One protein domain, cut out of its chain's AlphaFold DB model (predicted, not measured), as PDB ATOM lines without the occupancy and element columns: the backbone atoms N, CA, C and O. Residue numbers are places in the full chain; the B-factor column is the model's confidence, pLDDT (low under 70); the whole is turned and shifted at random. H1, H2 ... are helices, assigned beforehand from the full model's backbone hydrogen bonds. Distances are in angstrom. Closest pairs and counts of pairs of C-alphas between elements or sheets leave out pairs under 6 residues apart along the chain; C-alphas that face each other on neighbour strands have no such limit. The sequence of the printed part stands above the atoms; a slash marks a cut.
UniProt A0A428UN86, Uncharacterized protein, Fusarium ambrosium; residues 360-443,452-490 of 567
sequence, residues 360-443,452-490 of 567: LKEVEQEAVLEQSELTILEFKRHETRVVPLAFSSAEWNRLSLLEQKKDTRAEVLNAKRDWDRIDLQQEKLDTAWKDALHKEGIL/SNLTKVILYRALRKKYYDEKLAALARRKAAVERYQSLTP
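What this domain is: This is residues 360 to 443 and 452 to 490 of the 567 residues of an uncharacterized protein of Fusarium ambrosium (UniProt A0A428UN86). Two long helices, H4 and H3, lie side by side in opposite directions; where H3 begins and H4 ends, H1 meets both with its first part and slants away, and short H2 packs on H1. The all-helix printed part has 123 residues, with four named helices in the order H1, H2, H3, H4. It is extended, with a radius of gyration of the C-alphas of 22.4 A, and spans 73 by 30 by 18 A.

Where its parts are: H4, residues 452 to 487, is 52.9 A long and ends at C-alpha 487 (10.605, 40.162, 54.446). H3, residues 406 to 439, is 49.1 A long. H1, residues 360 to 386, is 40.1 A long and begins at C-alpha 360 (18.719, 37.827, 43.720). H2, residues 393 to 404, is 16.6 A long.

How they stand to each other: H4 touches H3 at a shallow tilt of 18 degrees, opposite ways; the closest C-alphas, of Ala 415 and Arg 478, are 5.0 A apart. H1 touches H3 with residues 364 to 371 alone, at a steep tilt of 54 degrees; the closest C-alphas are those of Ala 367 and Arg 409, 5.5 A. H1 touches H2, closest at the C-alphas of Leu 374 and Leu 402, 6.1 A. Every O i to N i+4 pair is within hydrogen-bond range in H2, H3 and H4, and 21 of 23 in H1.

The domain as a whole: Residues 444 to 451 are cut out; C-alphas 443 and 452 are 14.6 A apart. pLDDT is under 70 at residues 441 to 443, 452 to 454 and 490.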
ATOM      1  N   LEU A 360      19.792  37.237  44.544       87.81
ATOM      2  CA  LEU A 360      18.719  37.827  43.720       87.81
ATOM      3  C   LEU A 360      18.075  36.835  42.723       87.81
ATOM      4  O   LEU A 360      16.855  36.785  42.589       87.81
ATOM      5  N   LYS A 361      18.896  36.018  42.049       89.19
ATOM      6  CA  LYS A 361      18.434  35.009  41.079       89.19
ATOM      7  C   LYS A 361      17.615  33.885  41.722       89.19
ATOM      8  O   LYS A 361      16.670  33.407  41.103       89.19
ATOM      9  N   GLU A 362      17.960  33.481  42.942       91.62
ATOM     10  CA  GLU A 362      17.271  32.410  43.673       91.62
ATOM     11  C   GLU A 362      15.868  32.855  44.076       91.62
ATOM     12  O   GLU A 362      14.907  32.115  43.886       91.62
ATOM     13  N   VAL A 363      15.734  34.099  44.542       90.62
ATOM     14  CA  VAL A 363      14.437  34.675  44.926       90.62
ATOM     15  C   VAL A 363      13.501  34.792  43.728       90.62
ATOM     16  O   VAL A 363      12.307  34.529  43.831       90.62
ATOM     17  N   GLU A 364      14.031  35.140  42.557       91.50
ATOM     18  CA  GLU A 364      13.238  35.159  41.329       91.50
ATOM     19  C   GLU A 364      12.789  33.774  40.885       91.50
ATOM     20  O   GLU A 364      11.674  33.625  40.393       91.50
ATOM     21  N   GLN A 365      13.654  32.768  41.012       93.56
ATOM     22  CA  GLN A 365      13.306  31.396  40.665       93.56
ATOM     23  C   GLN A 365      12.244  30.849  41.624       93.56
ATOM     24  O   GLN A 365      11.275  30.239  41.180       93.56
ATOM     25  N   GLU A 366      12.373  31.145  42.917       93.81
ATOM     26  CA  GLU A 366      11.365  30.846  43.933       93.81
ATOM     27  C   GLU A 366      10.028  31.535  43.622       93.81
ATOM     28  O   GLU A 366       8.993  30.875  43.616       93.81
ATOM     29  N   ALA A 367      10.043  32.820  43.256       93.00
ATOM     30  CA  ALA A 367       8.851  33.552  42.828       93.00
ATOM     31  C   ALA A 367       8.182  32.920  41.589       93.00
ATOM     32  O   ALA A 367       6.958  32.883  41.499       93.00
ATOM     33  N   VAL A 368       8.946  32.391  40.629       94.50
ATOM     34  CA  VAL A 368       8.373  31.669  39.475       94.50
ATOM     35  C   VAL A 368       7.719  30.355  39.913       94.50
ATOM     36  O   VAL A 368       6.592  30.068  39.502       94.50
ATOM     37  N   LEU A 369       8.395  29.576  40.760       94.69
ATOM     38  CA  LEU A 369       7.877  28.303  41.264       94.69
ATOM     39  C   LEU A 369       6.601  28.508  42.087       94.69
ATOM     40  O   LEU A 369       5.588  27.873  41.800       94.69
ATOM     41  N   GLU A 370       6.599  29.458  43.024       95.25
ATOM     42  CA  GLU A 370       5.418  29.799  43.821       95.25
ATOM     43  C   GLU A 370       4.241  30.278  42.949       95.25
ATOM     44  O   GLU A 370       3.087  29.966  43.240       95.25
ATOM     45  N   GLN A 371       4.504  31.012  41.859       96.38
ATOM     46  CA  GLN A 371       3.449  31.442  40.935       96.38
ATOM     47  C   GLN A 371       2.835  30.249  40.186       96.38
ATOM     48  O   GLN A 371       1.619  30.206  39.977       96.38
ATOM     49  N   SER A 372       3.661  29.276  39.791       93.62
ATOM     50  CA  SER A 372       3.182  28.042  39.160       93.62
ATOM     51  C   SER A 372       2.364  27.187  40.134       93.62
ATOM     52  O   SER A 372       1.282  26.721  39.779       93.62
ATOM     53  N   GLU A 373       2.813  27.075  41.386       96.19
ATOM     54  CA  GLU A 373       2.123  26.340  42.445       96.19
ATOM     55  C   GLU A 373       0.773  26.981  42.789       96.19
ATOM     56  O   GLU A 373      -0.234  26.273  42.860       96.19
ATOM     57  N   LEU A 374       0.716  28.316  42.911       94.75
ATOM     58  CA  LEU A 374      -0.545  29.032  43.119       94.75
ATOM     59  C   LEU A 374      -1.542  28.705  42.003       94.75
ATOM     60  O   LEU A 374      -2.698  28.410  42.285       94.75
ATOM     61  N   THR A 375      -1.092  28.716  40.747       94.75
ATOM     62  CA  THR A 375      -1.956  28.444  39.587       94.75
ATOM     63  C   THR A 375      -2.538  27.026  39.642       94.75
ATOM     64  O   THR A 375      -3.721  26.825  39.368       94.75
ATOM     65  N   ILE A 376      -1.729  26.040  40.048       94.81
ATOM     66  CA  ILE A 376      -2.163  24.645  40.221       94.81
ATOM     67  C   ILE A 376      -3.192  24.528  41.355       94.81
ATOM     68  O   ILE A 376      -4.229  23.884  41.183       94.81
ATOM     69  N   LEU A 377      -2.941  25.160  42.505       94.25
ATOM     70  CA  LEU A 377      -3.851  25.113  43.653       94.25
ATOM     71  C   LEU A 377      -5.154  25.882  43.395       94.25
ATOM     72  O   LEU A 377      -6.221  25.404  43.776       94.25
ATOM     73  N   GLU A 378      -5.106  27.024  42.706       94.25
ATOM     74  CA  GLU A 378      -6.300  27.755  42.267       94.25
ATOM     75  C   GLU A 378      -7.138  26.904  41.306       94.25
ATOM     76  O   GLU A 378      -8.355  26.800  41.485       94.25
ATOM     77  N   PHE A 379      -6.503  26.235  40.337       93.88
ATOM     78  CA  PHE A 379      -7.186  25.312  39.429       93.88
ATOM     79  C   PHE A 379      -7.861  24.166  40.194       93.88
ATOM     80  O   PHE A 379      -9.059  23.931  40.030       93.88
ATOM     81  N   LYS A 380      -7.135  23.521  41.115       93.00
ATOM     82  CA  LYS A 380      -7.681  22.458  41.970       93.00
ATOM     83  C   LYS A 380      -8.837  22.966  42.841       93.00
ATOM     84  O   LYS A 380      -9.824  22.255  43.039       93.00
ATOM     85  N   ARG A 381      -8.762  24.205  43.351       92.62
ATOM     86  CA  ARG A 381      -9.839  24.859  44.121       92.62
ATOM     87  C   ARG A 381     -11.086  25.079  43.263       92.62
ATOM     88  O   ARG A 381     -12.206  24.991  43.761       92.62
ATOM     89  N   HIS A 382     -10.912  25.380  41.978       90.62
ATOM     90  CA  HIS A 382     -12.020  25.503  41.034       90.62
ATOM     91  C   HIS A 382     -12.644  24.145  40.693       90.62
ATOM     92  O   HIS A 382     -13.868  24.031  40.695       90.62
ATOM     93  N   GLU A 383     -11.832  23.113  40.472       89.31
ATOM     94  CA  GLU A 383     -12.300  21.755  40.172       89.31
ATOM     95  C   GLU A 383     -13.082  21.144  41.345       89.31
ATOM     96  O   GLU A 383     -14.145  20.554  41.155       89.31
ATOM     97  N   THR A 384     -12.631  21.399  42.577       85.25
ATOM     98  CA  THR A 384     -13.301  20.937  43.805       85.25
ATOM     99  C   THR A 384     -14.681  21.551  44.049       85.25
ATOM    100  O   THR A 384     -15.501  20.974  44.763       85.25
ATOM    101  N   ARG A 385     -14.987  22.696  43.423       82.19
ATOM    102  CA  ARG A 385     -16.346  23.270  43.427       82.19
ATOM    103  C   ARG A 385     -17.301  22.537  42.486       82.19
ATOM    104  O   ARG A 385     -18.509  22.624  42.680       82.19
ATOM    105  N   VAL A 386     -16.774  21.850  41.472       82.44
ATOM    106  CA  VAL A 386     -17.552  21.107  40.469       82.44
ATOM    107  C   VAL A 386     -17.692  19.639  40.871       82.44
ATOM    108  O   VAL A 386     -18.757  19.050  40.700       82.44
ATOM    109  N   VAL A 387     -16.638  19.059  41.450       74.31
ATOM    110  CA  VAL A 387     -16.603  17.687  41.966       74.31
ATOM    111  C   VAL A 387     -16.073  17.741  43.397       74.31
ATOM    112  O   VAL A 387     -14.959  18.216  43.577       74.31
ATOM    113  N   PRO A 388     -16.801  17.264  44.422       71.69
ATOM    114  CA  PRO A 388     -16.383  17.393  45.817       71.69
ATOM    115  C   PRO A 388     -15.230  16.431  46.151       71.69
ATOM    116  O   PRO A 388     -15.399  15.430  46.840       71.69
ATOM    117  N   LEU A 389     -14.036  16.732  45.645       70.94
ATOM    118  CA  LEU A 389     -12.778  16.212  46.162       70.94
ATOM    119  C   LEU A 389     -12.370  17.094  47.350       70.94
ATOM    120  O   LEU A 389     -12.492  18.317  47.312       70.94
ATOM    121  N   ALA A 390     -11.929  16.481  48.445       80.00
ATOM    122  CA  ALA A 390     -11.557  17.230  49.639       80.00
ATOM    123  C   ALA A 390     -10.203  17.928  49.428       80.00
ATOM    124  O   ALA A 390      -9.197  17.270  49.168       80.00
ATOM    125  N   PHE A 391     -10.174  19.256  49.566       89.94
ATOM    126  CA  PHE A 391      -8.934  20.007  49.773       89.94
ATOM    127  C   PHE A 391      -8.399  19.672  51.170       89.94
ATOM    128  O   PHE A 391      -9.133  19.781  52.157       89.94
ATOM    129  N   SER A 392      -7.140  19.264  51.275       92.38
ATOM    130  CA  SER A 392      -6.527  19.006  52.577       92.38
ATOM    131  C   SER A 392      -6.268  20.313  53.339       92.38
ATOM    132  O   SER A 392      -6.095  21.380  52.750       92.38
ATOM    133  N   SER A 393      -6.204  20.236  54.672       89.50
ATOM    134  CA  SER A 393      -5.858  21.389  55.522       89.50
ATOM    135  C   SER A 393      -4.483  21.983  55.166       89.50
ATOM    136  O   SER A 393      -4.314  23.200  55.120       89.50
ATOM    137  N   ALA A 394      -3.514  21.131  54.806       92.31
ATOM    138  CA  ALA A 394      -2.191  21.562  54.358       92.31
ATOM    139  C   ALA A 394      -2.247  22.387  53.059       92.31
ATOM    140  O   ALA A 394      -1.561  23.401  52.944       92.31
ATOM    141  N   GLU A 395      -3.099  21.998  52.106       93.81
ATOM    142  CA  GLU A 395      -3.285  22.739  50.853       93.81
ATOM    143  C   GLU A 395      -3.976  24.086  51.073       93.81
ATOM    144  O   GLU A 395      -3.618  25.056  50.410       93.81
ATOM    145  N   TRP A 396      -4.912  24.184  52.025       92.38
ATOM    146  CA  TRP A 396      -5.518  25.465  52.408       92.38
ATOM    147  C   TRP A 396      -4.501  26.427  53.019       92.38
ATOM    148  O   TRP A 396      -4.436  27.586  52.608       92.38
ATOM    149  N   ASN A 397      -3.672  25.944  53.944       93.56
ATOM    150  CA  ASN A 397      -2.621  26.758  54.559       93.56
ATOM    151  C   ASN A 397      -1.591  27.212  53.519       93.56
ATOM    152  O   ASN A 397      -1.192  28.376  53.498       93.56
ATOM    153  N   ARG A 398      -1.195  26.309  52.612       94.69
ATOM    154  CA  ARG A 398      -0.262  26.631  51.528       94.69
ATOM    155  C   ARG A 398      -0.854  27.640  50.546       94.69
ATOM    156  O   ARG A 398      -0.169  28.594  50.188       94.69
ATOM    157  N   LEU A 399      -2.116  27.466  50.149       94.75
ATOM    158  CA  LEU A 399      -2.816  28.403  49.273       94.75
ATOM    159  C   LEU A 399      -2.930  29.789  49.916       94.75
ATOM    160  O   LEU A 399      -2.603  30.775  49.268       94.75
ATOM    161  N   SER A 400      -3.309  29.861  51.195       93.69
ATOM    162  CA  SER A 400      -3.406  31.125  51.933       93.69
ATOM    163  C   SER A 400      -2.062  31.861  51.998       93.69
ATOM    164  O   SER A 400      -2.006  33.061  51.731       93.69
ATOM    165  N   LEU A 401      -0.961  31.141  52.244       93.62
ATOM    166  CA  LEU A 401       0.389  31.711  52.227       93.62
ATOM    167  C   LEU A 401       0.786  32.229  50.830       93.62
ATOM    168  O   LEU A 401       1.356  33.312  50.697       93.62
ATOM    169  N   LEU A 402       0.479  31.473  49.771       93.69
ATOM    170  CA  LEU A 402       0.769  31.868  48.386       93.69
ATOM    171  C   LEU A 402      -0.104  33.034  47.898       93.69
ATOM    172  O   LEU A 402       0.335  33.784  47.019       93.69
ATOM    173  N   GLU A 403      -1.316  33.174  48.438       93.62
ATOM    174  CA  GLU A 403      -2.202  34.322  48.232       93.62
ATOM    175  C   GLU A 403      -1.674  35.558  48.976       93.62
ATOM    176  O   GLU A 403      -1.618  36.632  48.379       93.62
ATOM    177  N   GLN A 404      -1.180  35.412  50.212       93.88
ATOM    178  CA  GLN A 404      -0.571  36.508  50.982       93.88
ATOM    179  C   GLN A 404       0.659  37.110  50.281       93.88
ATOM    180  O   GLN A 404       0.867  38.320  50.310       93.88
ATOM    181  N   LYS A 405       1.463  36.280  49.606       94.94
ATOM    182  CA  LYS A 405       2.644  36.722  48.843       94.94
ATOM    183  C   LYS A 405       2.349  37.169  47.407       94.94
ATOM    184  O   LYS A 405       3.277  37.489  46.665       94.94
ATOM    185  N   LYS A 406       1.089  37.150  46.960       94.62
ATOM    186  CA  LYS A 406       0.741  37.343  45.542       94.62
ATOM    187  C   LYS A 406       1.264  38.663  44.974       94.62
ATOM    188  O   LYS A 406       1.835  38.659  43.883       94.62
ATOM    189  N   ASP A 407       1.116  39.753  45.719       93.62
ATOM    190  CA  ASP A 407       1.483  41.089  45.247       93.62
ATOM    191  C   ASP A 407       3.003  41.278  45.196       93.62
ATOM    192  O   ASP A 407       3.542  41.700  44.173       93.62
ATOM    193  N   THR A 408       3.733  40.860  46.234       93.44
ATOM    194  CA  THR A 408       5.203  40.947  46.249       93.44
ATOM    195  C   THR A 408       5.850  40.011  45.233       93.44
ATOM    196  O   THR A 408       6.837  40.376  44.593       93.44
ATOM    197  N   ARG A 409       5.266  38.831  44.996       95.56
ATOM    198  CA  ARG A 409       5.681  37.933  43.911       95.56
ATOM    199  C   ARG A 409       5.483  38.585  42.544       95.56
ATOM    200  O   ARG A 409       6.384  38.536  41.704       95.56
ATOM    201  N   ALA A 410       4.332  39.220  42.319       94.12
ATOM    202  CA  ALA A 410       4.060  39.947  41.084       94.12
ATOM    203  C   ALA A 410       5.048  41.109  40.878       94.12
ATOM    204  O   ALA A 410       5.531  41.300  39.761       94.12
ATOM    205  N   GLU A 411       5.412  41.835  41.939       94.31
ATOM    206  CA  GLU A 411       6.443  42.879  41.891       94.31
ATOM    207  C   GLU A 411       7.811  42.338  41.452       94.31
ATOM    208  O   GLU A 411       8.420  42.908  40.545       94.31
ATOM    209  N   VAL A 412       8.281  41.225  42.034       94.44
ATOM    210  CA  VAL A 412       9.564  40.591  41.664       94.44
ATOM    211  C   VAL A 412       9.567  40.177  40.191       94.44
ATOM    212  O   VAL A 412      10.508  40.487  39.453       94.44
ATOM    213  N   LEU A 413       8.497  39.524  39.729       94.06
ATOM    214  CA  LEU A 413       8.384  39.066  38.342       94.06
ATOM    215  C   LEU A 413       8.279  40.232  37.347       94.06
ATOM    216  O   LEU A 413       8.863  40.168  36.263       94.06
ATOM    217  N   ASN A 414       7.576  41.308  37.705       94.56
ATOM    218  CA  ASN A 414       7.485  42.508  36.873       94.56
ATOM    219  C   ASN A 414       8.828  43.245  36.800       94.56
ATOM    220  O   ASN A 414       9.265  43.591  35.703       94.56
ATOM    221  N   ALA A 415       9.528  43.407  37.928       92.75
ATOM    222  CA  ALA A 415      10.844  44.040  37.959       92.75
ATOM    223  C   ALA A 415      11.888  43.256  37.143       92.75
ATOM    224  O   ALA A 415      12.706  43.855  36.444       92.75
ATOM    225  N   LYS A 416      11.826  41.917  37.174       94.44
ATOM    226  CA  LYS A 416      12.633  41.052  36.304       94.44
ATOM    227  C   LYS A 416      12.299  41.262  34.826       94.44
ATOM    228  O   LYS A 416      13.201  41.492  34.028       94.44
ATOM    229  N   ARG A 417      11.012  41.252  34.461       94.50
ATOM    230  CA  ARG A 417      10.572  41.454  33.069       94.50
ATOM    231  C   ARG A 417      11.007  42.815  32.516       94.50
ATOM    232  O   ARG A 417      11.369  42.913  31.347       94.50
ATOM    233  N   ASP A 418      10.980  43.858  33.340       92.12
ATOM    234  CA  ASP A 418      11.441  45.188  32.942       92.12
ATOM    235  C   ASP A 418      12.959  45.246  32.759       92.12
ATOM    236  O   ASP A 418      13.425  45.851  31.794       92.12
ATOM    237  N   TRP A 419      13.725  44.570  33.621       92.00
ATOM    238  CA  TRP A 419      15.166  44.399  33.429       92.00
ATOM    239  C   TRP A 419      15.478  43.703  32.098       92.00
ATOM    240  O   TRP A 419      16.250  44.235  31.303       92.00
ATOM    241  N   ASP A 420      14.833  42.565  31.824       92.38
ATOM    242  CA  ASP A 420      15.063  41.784  30.601       92.38
ATOM    243  C   ASP A 420      14.691  42.585  29.339       92.38
ATOM    244  O   ASP A 420      15.366  42.508  28.311       92.38
ATOM    245  N   ARG A 421      13.645  43.419  29.417       94.75
ATOM    246  CA  ARG A 421      13.246  44.323  28.329       94.75
ATOM    247  C   ARG A 421      14.315  45.377  28.035       94.75
ATOM    248  O   ARG A 421      14.609  45.614  26.864       94.75
ATOM    249  N   ILE A 422      14.863  46.013  29.073       89.44
ATOM    250  CA  ILE A 422      15.904  47.045  28.942       89.44
ATOM    251  C   ILE A 422      17.194  46.425  28.396       89.44
ATOM    252  O   ILE A 422      17.807  46.987  27.490       89.44
ATOM    253  N   ASP A 423      17.568  45.243  28.886       88.44
ATOM    254  CA  ASP A 423      18.764  44.526  28.435       88.44
ATOM    255  C   ASP A 423      18.667  44.155  26.944       88.44
ATOM    256  O   ASP A 423      19.570  44.459  26.162       88.44
ATOM    257  N   LEU A 424      17.513  43.635  26.512       92.44
ATOM    258  CA  LEU A 424      17.246  43.332  25.103       92.44
ATOM    259  C   LEU A 424      17.255  44.586  24.212       92.44
ATOM    260  O   LEU A 424      17.684  44.534  23.057       92.44
ATOM    261  N   GLN A 425      16.752  45.721  24.705       88.50
ATOM    262  CA  GLN A 425      16.801  46.983  23.959       88.50
ATOM    263  C   GLN A 425      18.238  47.486  23.789       88.50
ATOM    264  O   GLN A 425      18.595  47.930  22.696       88.50
ATOM    265  N   GLN A 426      19.063  47.364  24.830       88.81
ATOM    266  CA  GLN A 426      20.478  47.713  24.777       88.81
ATOM    267  C   GLN A 426      21.226  46.843  23.754       88.81
ATOM    268  O   GLN A 426      21.941  47.375  22.905       88.81
ATOM    269  N   GLU A 427      21.007  45.526  23.768       90.19
ATOM    270  CA  GLU A 427      21.632  44.595  22.820       90.19
ATOM    271  C   GLU A 427      21.247  44.903  21.362       90.19
ATOM    272  O   GLU A 427      22.103  44.932  20.470       90.19
ATOM    273  N   LYS A 428      19.964  45.201  21.109       90.31
ATOM    274  CA  LYS A 428      19.486  45.611  19.778       90.31
ATOM    275  C   LYS A 428      20.142  46.905  19.306       90.31
ATOM    276  O   LYS A 428      20.504  47.004  18.135       90.31
ATOM    277  N   LEU A 429      20.301  47.883  20.196       85.62
ATOM    278  CA  LEU A 429      20.916  49.167  19.871       85.62
ATOM    279  C   LEU A 429      22.416  49.022  19.586       85.62
ATOM    280  O   LEU A 429      22.908  49.583  18.606       85.62
ATOM    281  N   ASP A 430      23.125  48.217  20.376       83.69
ATOM    282  CA  ASP A 430      24.543  47.923  20.155       83.69
ATOM    283  C   ASP A 430      24.770  47.151  18.851       83.69
ATOM    284  O   ASP A 430      25.720  47.434  18.119       83.69
ATOM    285  N   THR A 431      23.877  46.216  18.517       89.81
ATOM    286  CA  THR A 431      23.921  45.477  17.247       89.81
ATOM    287  C   THR A 431      23.654  46.403  16.062       89.81
ATOM    288  O   THR A 431      24.449  46.446  15.125       89.81
ATOM    289  N   ALA A 432      22.600  47.223  16.128       85.00
ATOM    290  CA  ALA A 432      22.277  48.191  15.081       85.00
ATOM    291  C   ALA A 432      23.410  49.206  14.857       85.00
ATOM    292  O   ALA A 432      23.697  49.580  13.719       85.00
ATOM    293  N   TRP A 433      24.083  49.632  15.928       81.81
ATOM    294  CA  TRP A 433      25.234  50.526  15.838       81.81
ATOM    295  C   TRP A 433      26.454  49.853  15.203       81.81
ATOM    296  O   TRP A 433      27.078  50.435  14.317       81.81
ATOM    297  N   LYS A 434      26.778  48.616  15.603       82.69
ATOM    298  CA  LYS A 434      27.851  47.829  14.973       82.69
ATOM    299  C   LYS A 434      27.591  47.628  13.479       82.69
ATOM    300  O   LYS A 434      28.499  47.837  12.674       82.69
ATOM    301  N   ASP A 435      26.353  47.318  13.104       84.25
ATOM    302  CA  ASP A 435      25.943  47.180  11.707       84.25
ATOM    303  C   ASP A 435      26.061  48.501  10.940       84.25
ATOM    304  O   ASP A 435      26.521  48.511   9.796       84.25
ATOM    305  N   ALA A 436      25.678  49.627  11.552       77.06
ATOM    306  CA  ALA A 436      25.818  50.952  10.953       77.06
ATOM    307  C   ALA A 436      27.294  51.325  10.733       77.06
ATOM    308  O   ALA A 436      27.657  51.782   9.650       77.06
ATOM    309  N   LEU A 437      28.160  51.056  11.716       74.06
ATOM    310  CA  LEU A 437      29.607  51.258  11.596       74.06
ATOM    311  C   LEU A 437      30.217  50.410  10.476       74.06
ATOM    312  O   LEU A 437      31.074  50.899   9.736       74.06
ATOM    313  N   HIS A 438      29.769  49.160  10.340       76.69
ATOM    314  CA  HIS A 438      30.243  48.249   9.304       76.69
ATOM    315  C   HIS A 438      29.747  48.654   7.906       76.69
ATOM    316  O   HIS A 438      30.518  48.629   6.948       76.69
ATOM    317  N   LYS A 439      28.473  49.050   7.769       78.94
ATOM    318  CA  LYS A 439      27.871  49.453   6.484       78.94
ATOM    319  C   LYS A 439      28.394  50.789   5.968       78.94
ATOM    320  O   LYS A 439      28.573  50.935   4.765       78.94
ATOM    321  N   GLU A 440      28.639  51.757   6.849       70.44
ATOM    322  CA  GLU A 440      29.094  53.093   6.446       70.44
ATOM    323  C   GLU A 440      30.620  53.193   6.273       70.44
ATOM    324  O   GLU A 440      31.129  54.267   5.965       70.44
ATOM    325  N   GLY A 441      31.372  52.100   6.469       59.34
ATOM    326  CA  GLY A 441      32.833  52.114   6.325       59.34
ATOM    327  C   GLY A 441      33.527  53.094   7.278       59.34
ATOM    328  O   GLY A 441      34.671  53.475   7.039       59.34
ATOM    329  N   ILE A 442      32.853  53.494   8.364       55.00
ATOM    330  CA  ILE A 442      33.291  54.531   9.314       55.00
ATOM    331  C   ILE A 442      34.656  54.194   9.942       55.00
ATOM    332  O   ILE A 442      35.398  55.080  10.355       55.00
ATOM    333  N   LEU A 443      35.036  52.916   9.967       49.34
ATOM    334  CA  LEU A 443      36.335  52.465  10.470       49.34
ATOM    335  C   LEU A 443      37.497  52.598   9.460       49.34
ATOM    336  O   LEU A 443      38.637  52.375   9.858       49.34
ATOM    337  N   SER A 452      28.573  65.180  10.335       58.34
ATOM    338  CA  SER A 452      27.560  64.131  10.491       58.34
ATOM    339  C   SER A 452      28.031  62.957  11.355       58.34
ATOM    340  O   SER A 452      27.228  62.391  12.092       58.34
ATOM    341  N   ASN A 453      29.318  62.599  11.308       65.94
ATOM    342  CA  ASN A 453      29.833  61.428  12.028       65.94
ATOM    343  C   ASN A 453      30.016  61.724  13.518       65.94
ATOM    344  O   ASN A 453      29.651  60.901  14.355       65.94
ATOM    345  N   LEU A 454      30.480  62.931  13.855       68.69
ATOM    346  CA  LEU A 454      30.555  63.390  15.241       68.69
ATOM    347  C   LEU A 454      29.159  63.456  15.881       68.69
ATOM    348  O   LEU A 454      28.971  62.955  16.986       68.69
ATOM    349  N   THR A 455      28.163  63.972  15.151       72.19
ATOM    350  CA  THR A 455      26.765  64.026  15.617       72.19
ATOM    351  C   THR A 455      26.219  62.622  15.925       72.19
ATOM    352  O   THR A 455      25.624  62.410  16.979       72.19
ATOM    353  N   LYS A 456      26.476  61.631  15.055       73.06
ATOM    354  CA  LYS A 456      26.076  60.227  15.281       73.06
ATOM    355  C   LYS A 456      26.758  59.616  16.512       73.06
ATOM    356  O   LYS A 456      26.105  58.917  17.280       73.06
ATOM    357  N   VAL A 457      28.047  59.897  16.724       73.56
ATOM    358  CA  VAL A 457      28.796  59.414  17.900       73.56
ATOM    359  C   VAL A 457      28.276  60.044  19.191       73.56
ATOM    360  O   VAL A 457      28.102  59.334  20.181       73.56
ATOM    361  N   ILE A 458      28.003  61.351  19.189       78.12
ATOM    362  CA  ILE A 458      27.419  62.054  20.341       78.12
ATOM    363  C   ILE A 458      26.041  61.466  20.669       78.12
ATOM    364  O   ILE A 458      25.797  61.107  21.820       78.12
ATOM    365  N   LEU A 459      25.183  61.272  19.662       75.31
ATOM    366  CA  LEU A 459      23.859  60.673  19.843       75.31
ATOM    367  C   LEU A 459      23.944  59.244  20.398       75.31
ATOM    368  O   LEU A 459      23.217  58.901  21.327       75.31
ATOM    369  N   TYR A 460      24.856  58.416  19.881       78.88
ATOM    370  CA  TYR A 460      25.062  57.061  20.395       78.88
ATOM    371  C   TYR A 460      25.540  57.069  21.855       78.88
ATOM    372  O   TYR A 460      25.029  56.306  22.673       78.88
ATOM    373  N   ARG A 461      26.472  57.963  22.219       78.88
ATOM    374  CA  ARG A 461      26.918  58.123  23.614       78.88
ATOM    375  C   ARG A 461      25.773  58.557  24.531       78.88
ATOM    376  O   ARG A 461      25.640  57.993  25.615       78.88
ATOM    377  N   ALA A 462      24.932  59.493  24.090       77.00
ATOM    378  CA  ALA A 462      23.763  59.943  24.843       77.00
ATOM    379  C   ALA A 462      22.737  58.814  25.048       77.00
ATOM    380  O   ALA A 462      22.296  58.579  26.171       77.00
ATOM    381  N   LEU A 463      22.421  58.054  23.992       77.06
ATOM    382  CA  LEU A 463      21.525  56.898  24.082       77.06
ATOM    383  C   LEU A 463      22.088  55.829  25.021       77.06
ATOM    384  O   LEU A 463      21.374  55.342  25.893       77.06
ATOM    385  N   ARG A 464      23.380  55.505  24.908       82.06
ATOM    386  CA  ARG A 464      24.029  54.518  25.780       82.06
ATOM    387  C   ARG A 464      24.004  54.940  27.251       82.06
ATOM    388  O   ARG A 464      23.762  54.091  28.103       82.06
ATOM    389  N   LYS A 465      24.212  56.230  27.544       85.38
ATOM    390  CA  LYS A 465      24.081  56.787  28.901       85.38
ATOM    391  C   LYS A 465      22.650  56.630  29.423       85.38
ATOM    392  O   LYS A 465      22.464  56.037  30.477       85.38
ATOM    393  N   LYS A 466      21.645  57.041  28.640       86.44
ATOM    394  CA  LYS A 466      20.224  56.884  28.997       86.44
ATOM    395  C   LYS A 466      19.870  55.430  29.340       86.44
ATOM    396  O   LYS A 466      19.267  55.177  30.378       86.44
ATOM    397  N   TYR A 467      20.284  54.472  28.509       85.75
ATOM    398  CA  TYR A 467      20.046  53.049  28.770       85.75
ATOM    399  C   TYR A 467      20.760  52.549  30.030       85.75
ATOM    400  O   TYR A 467      20.216  51.717  30.752       85.75
ATOM    401  N   TYR A 468      21.963  53.051  30.315       83.56
ATOM    402  CA  TYR A 468      22.689  52.708  31.536       83.56
ATOM    403  C   TYR A 468      21.961  53.205  32.793       83.56
ATOM    404  O   TYR A 468      21.808  52.443  33.749       83.56
ATOM    405  N   ASP A 469      21.439  54.432  32.764       86.88
ATOM    406  CA  ASP A 469      20.667  55.011  33.868       86.88
ATOM    407  C   ASP A 469      19.337  54.262  34.077       86.88
ATOM    408  O   ASP A 469      18.991  53.893  35.203       86.88
ATOM    409  N   GLU A 470      18.621  53.935  32.993       91.06
ATOM    410  CA  GLU A 470      17.407  53.104  33.039       91.06
ATOM    411  C   GLU A 470      17.689  51.705  33.604       91.06
ATOM    412  O   GLU A 470      16.909  51.187  34.413       91.06
ATOM    413  N   LYS A 471      18.831  51.114  33.232       88.81
ATOM    414  CA  LYS A 471      19.295  49.822  33.741       88.81
ATOM    415  C   LYS A 471      19.590  49.902  35.236       88.81
ATOM    416  O   LYS A 471      19.068  49.090  35.993       88.81
ATOM    417  N   LEU A 472      20.340  50.899  35.704       88.50
ATOM    418  CA  LEU A 472      20.591  51.097  37.138       88.50
ATOM    419  C   LEU A 472      19.290  51.264  37.934       88.50
ATOM    420  O   LEU A 472      19.113  50.613  38.968       88.50
ATOM    421  N   ALA A 473      18.346  52.061  37.428       91.69
ATOM    422  CA  ALA A 473      17.041  52.238  38.055       91.69
ATOM    423  C   ALA A 473      16.233  50.926  38.093       91.69
ATOM    424  O   ALA A 473      15.598  50.612  39.102       91.69
ATOM    425  N   ALA A 474      16.278  50.124  37.025       90.25
ATOM    426  CA  ALA A 474      15.647  48.808  36.985       90.25
ATOM    427  C   ALA A 474      16.297  47.818  37.965       90.25
ATOM    428  O   ALA A 474      15.580  47.088  38.648       90.25
ATOM    429  N   LEU A 475      17.629  47.836  38.109       91.81
ATOM    430  CA  LEU A 475      18.334  47.021  39.102       91.81
ATOM    431  C   LEU A 475      17.914  47.385  40.526       91.81
ATOM    432  O   LEU A 475      17.694  46.495  41.345       91.81
ATOM    433  N   ALA A 476      17.796  48.682  40.821       92.00
ATOM    434  CA  ALA A 476      17.360  49.161  42.127       92.00
ATOM    435  C   ALA A 476      15.927  48.700  42.443       92.00
ATOM    436  O   ALA A 476      15.692  48.139  43.512       92.00
ATOM    437  N   ARG A 477      14.992  48.834  41.488       93.56
ATOM    438  CA  ARG A 477      13.615  48.316  41.629       93.56
ATOM    439  C   ARG A 477      13.589  46.806  41.857       93.56
ATOM    440  O   ARG A 477      12.851  46.327  42.711       93.56
ATOM    441  N   ARG A 478      14.422  46.066  41.124       91.88
ATOM    442  CA  ARG A 478      14.553  44.609  41.226       91.88
ATOM    443  C   ARG A 478      15.080  44.171  42.596       91.88
ATOM    444  O   ARG A 478      14.513  43.261  43.190       91.88
ATOM    445  N   LYS A 479      16.101  44.851  43.130       92.81
ATOM    446  CA  LYS A 479      16.610  44.612  44.492       92.81
ATOM    447  C   LYS A 479      15.554  44.913  45.556       92.81
ATOM    448  O   LYS A 479      15.306  44.063  46.401       92.81
ATOM    449  N   ALA A 480      14.884  46.061  45.460       92.50
ATOM    450  CA  ALA A 480      13.842  46.450  46.409       92.50
ATOM    451  C   ALA A 480      12.653  45.471  46.418       92.50
ATOM    452  O   ALA A 480      12.140  45.132  47.483       92.50
ATOM    453  N   ALA A 481      12.231  44.979  45.246       93.00
ATOM    454  CA  ALA A 481      11.175  43.971  45.146       93.00
ATOM    455  C   ALA A 481      11.578  42.650  45.826       93.00
ATOM    456  O   ALA A 481      10.779  42.051  46.542       93.00
ATOM    457  N   VAL A 482      12.832  42.222  45.645       92.56
ATOM    458  CA  VAL A 482      13.366  41.011  46.285       92.56
ATOM    459  C   VAL A 482      13.460  41.157  47.803       92.56
ATOM    460  O   VAL A 482      13.058  40.242  48.517       92.56
ATOM    461  N   GLU A 483      13.919  42.301  48.309       92.81
ATOM    462  CA  GLU A 483      13.972  42.562  49.753       92.81
ATOM    463  C   GLU A 483      12.573  42.539  50.388       92.81
ATOM    464  O   GLU A 483      12.373  41.889  51.416       92.81
ATOM    465  N   ARG A 484      11.572  43.160  49.741       92.88
ATOM    466  CA  ARG A 484      10.172  43.091  50.194       92.88
ATOM    467  C   ARG A 484       9.636  41.664  50.189       92.88
ATOM    468  O   ARG A 484       8.994  41.249  51.151       92.88
ATOM    469  N   TYR A 485       9.922  40.898  49.141       91.94
ATOM    470  CA  TYR A 485       9.499  39.504  49.051       91.94
ATOM    471  C   TYR A 485      10.111  38.634  50.162       91.94
ATOM    472  O   TYR A 485       9.396  37.857  50.791       91.94
ATOM    473  N   GLN A 486      11.402  38.813  50.464       91.31
ATOM    474  CA  GLN A 486      12.093  38.098  51.545       91.31
ATOM    475  C   GLN A 486      11.592  38.488  52.945       91.31
ATOM    476  O   GLN A 486      11.576  37.652  53.843       91.31
ATOM    477  N   SER A 487      11.143  39.729  53.146       90.19
ATOM    478  CA  SER A 487      10.605  40.162  54.446       90.19
ATOM    479  C   SER A 487       9.275  39.494  54.829       90.19
ATOM    480  O   SER A 487       8.912  39.479  56.000       90.19
ATOM    481  N   LEU A 488       8.560  38.918  53.854       85.88
ATOM    482  CA  LEU A 488       7.280  38.227  54.056       85.88
ATOM    483  C   LEU A 488       7.418  36.707  54.183       85.88
ATOM    484  O   LEU A 488       6.414  36.013  54.344       85.88
ATOM    485  N   THR A 489       8.629  36.160  54.074       78.25
ATOM    486  CA  THR A 489       8.884  34.764  54.441       78.25
ATOM    487  C   THR A 489       9.056  34.693  55.954       78.25
ATOM    488  O   THR A 489      10.086  35.157  56.437       78.25
ATOM    489  N   PRO A 490       8.082  34.155  56.713       69.44
ATOM    490  CA  PRO A 490       8.279  33.949  58.140       69.44
ATOM    491  C   PRO A 490       9.464  33.005  58.330       69.44
ATOM    492  O   PRO A 490       9.487  31.924  57.736       69.44
TER     493      PRO A 490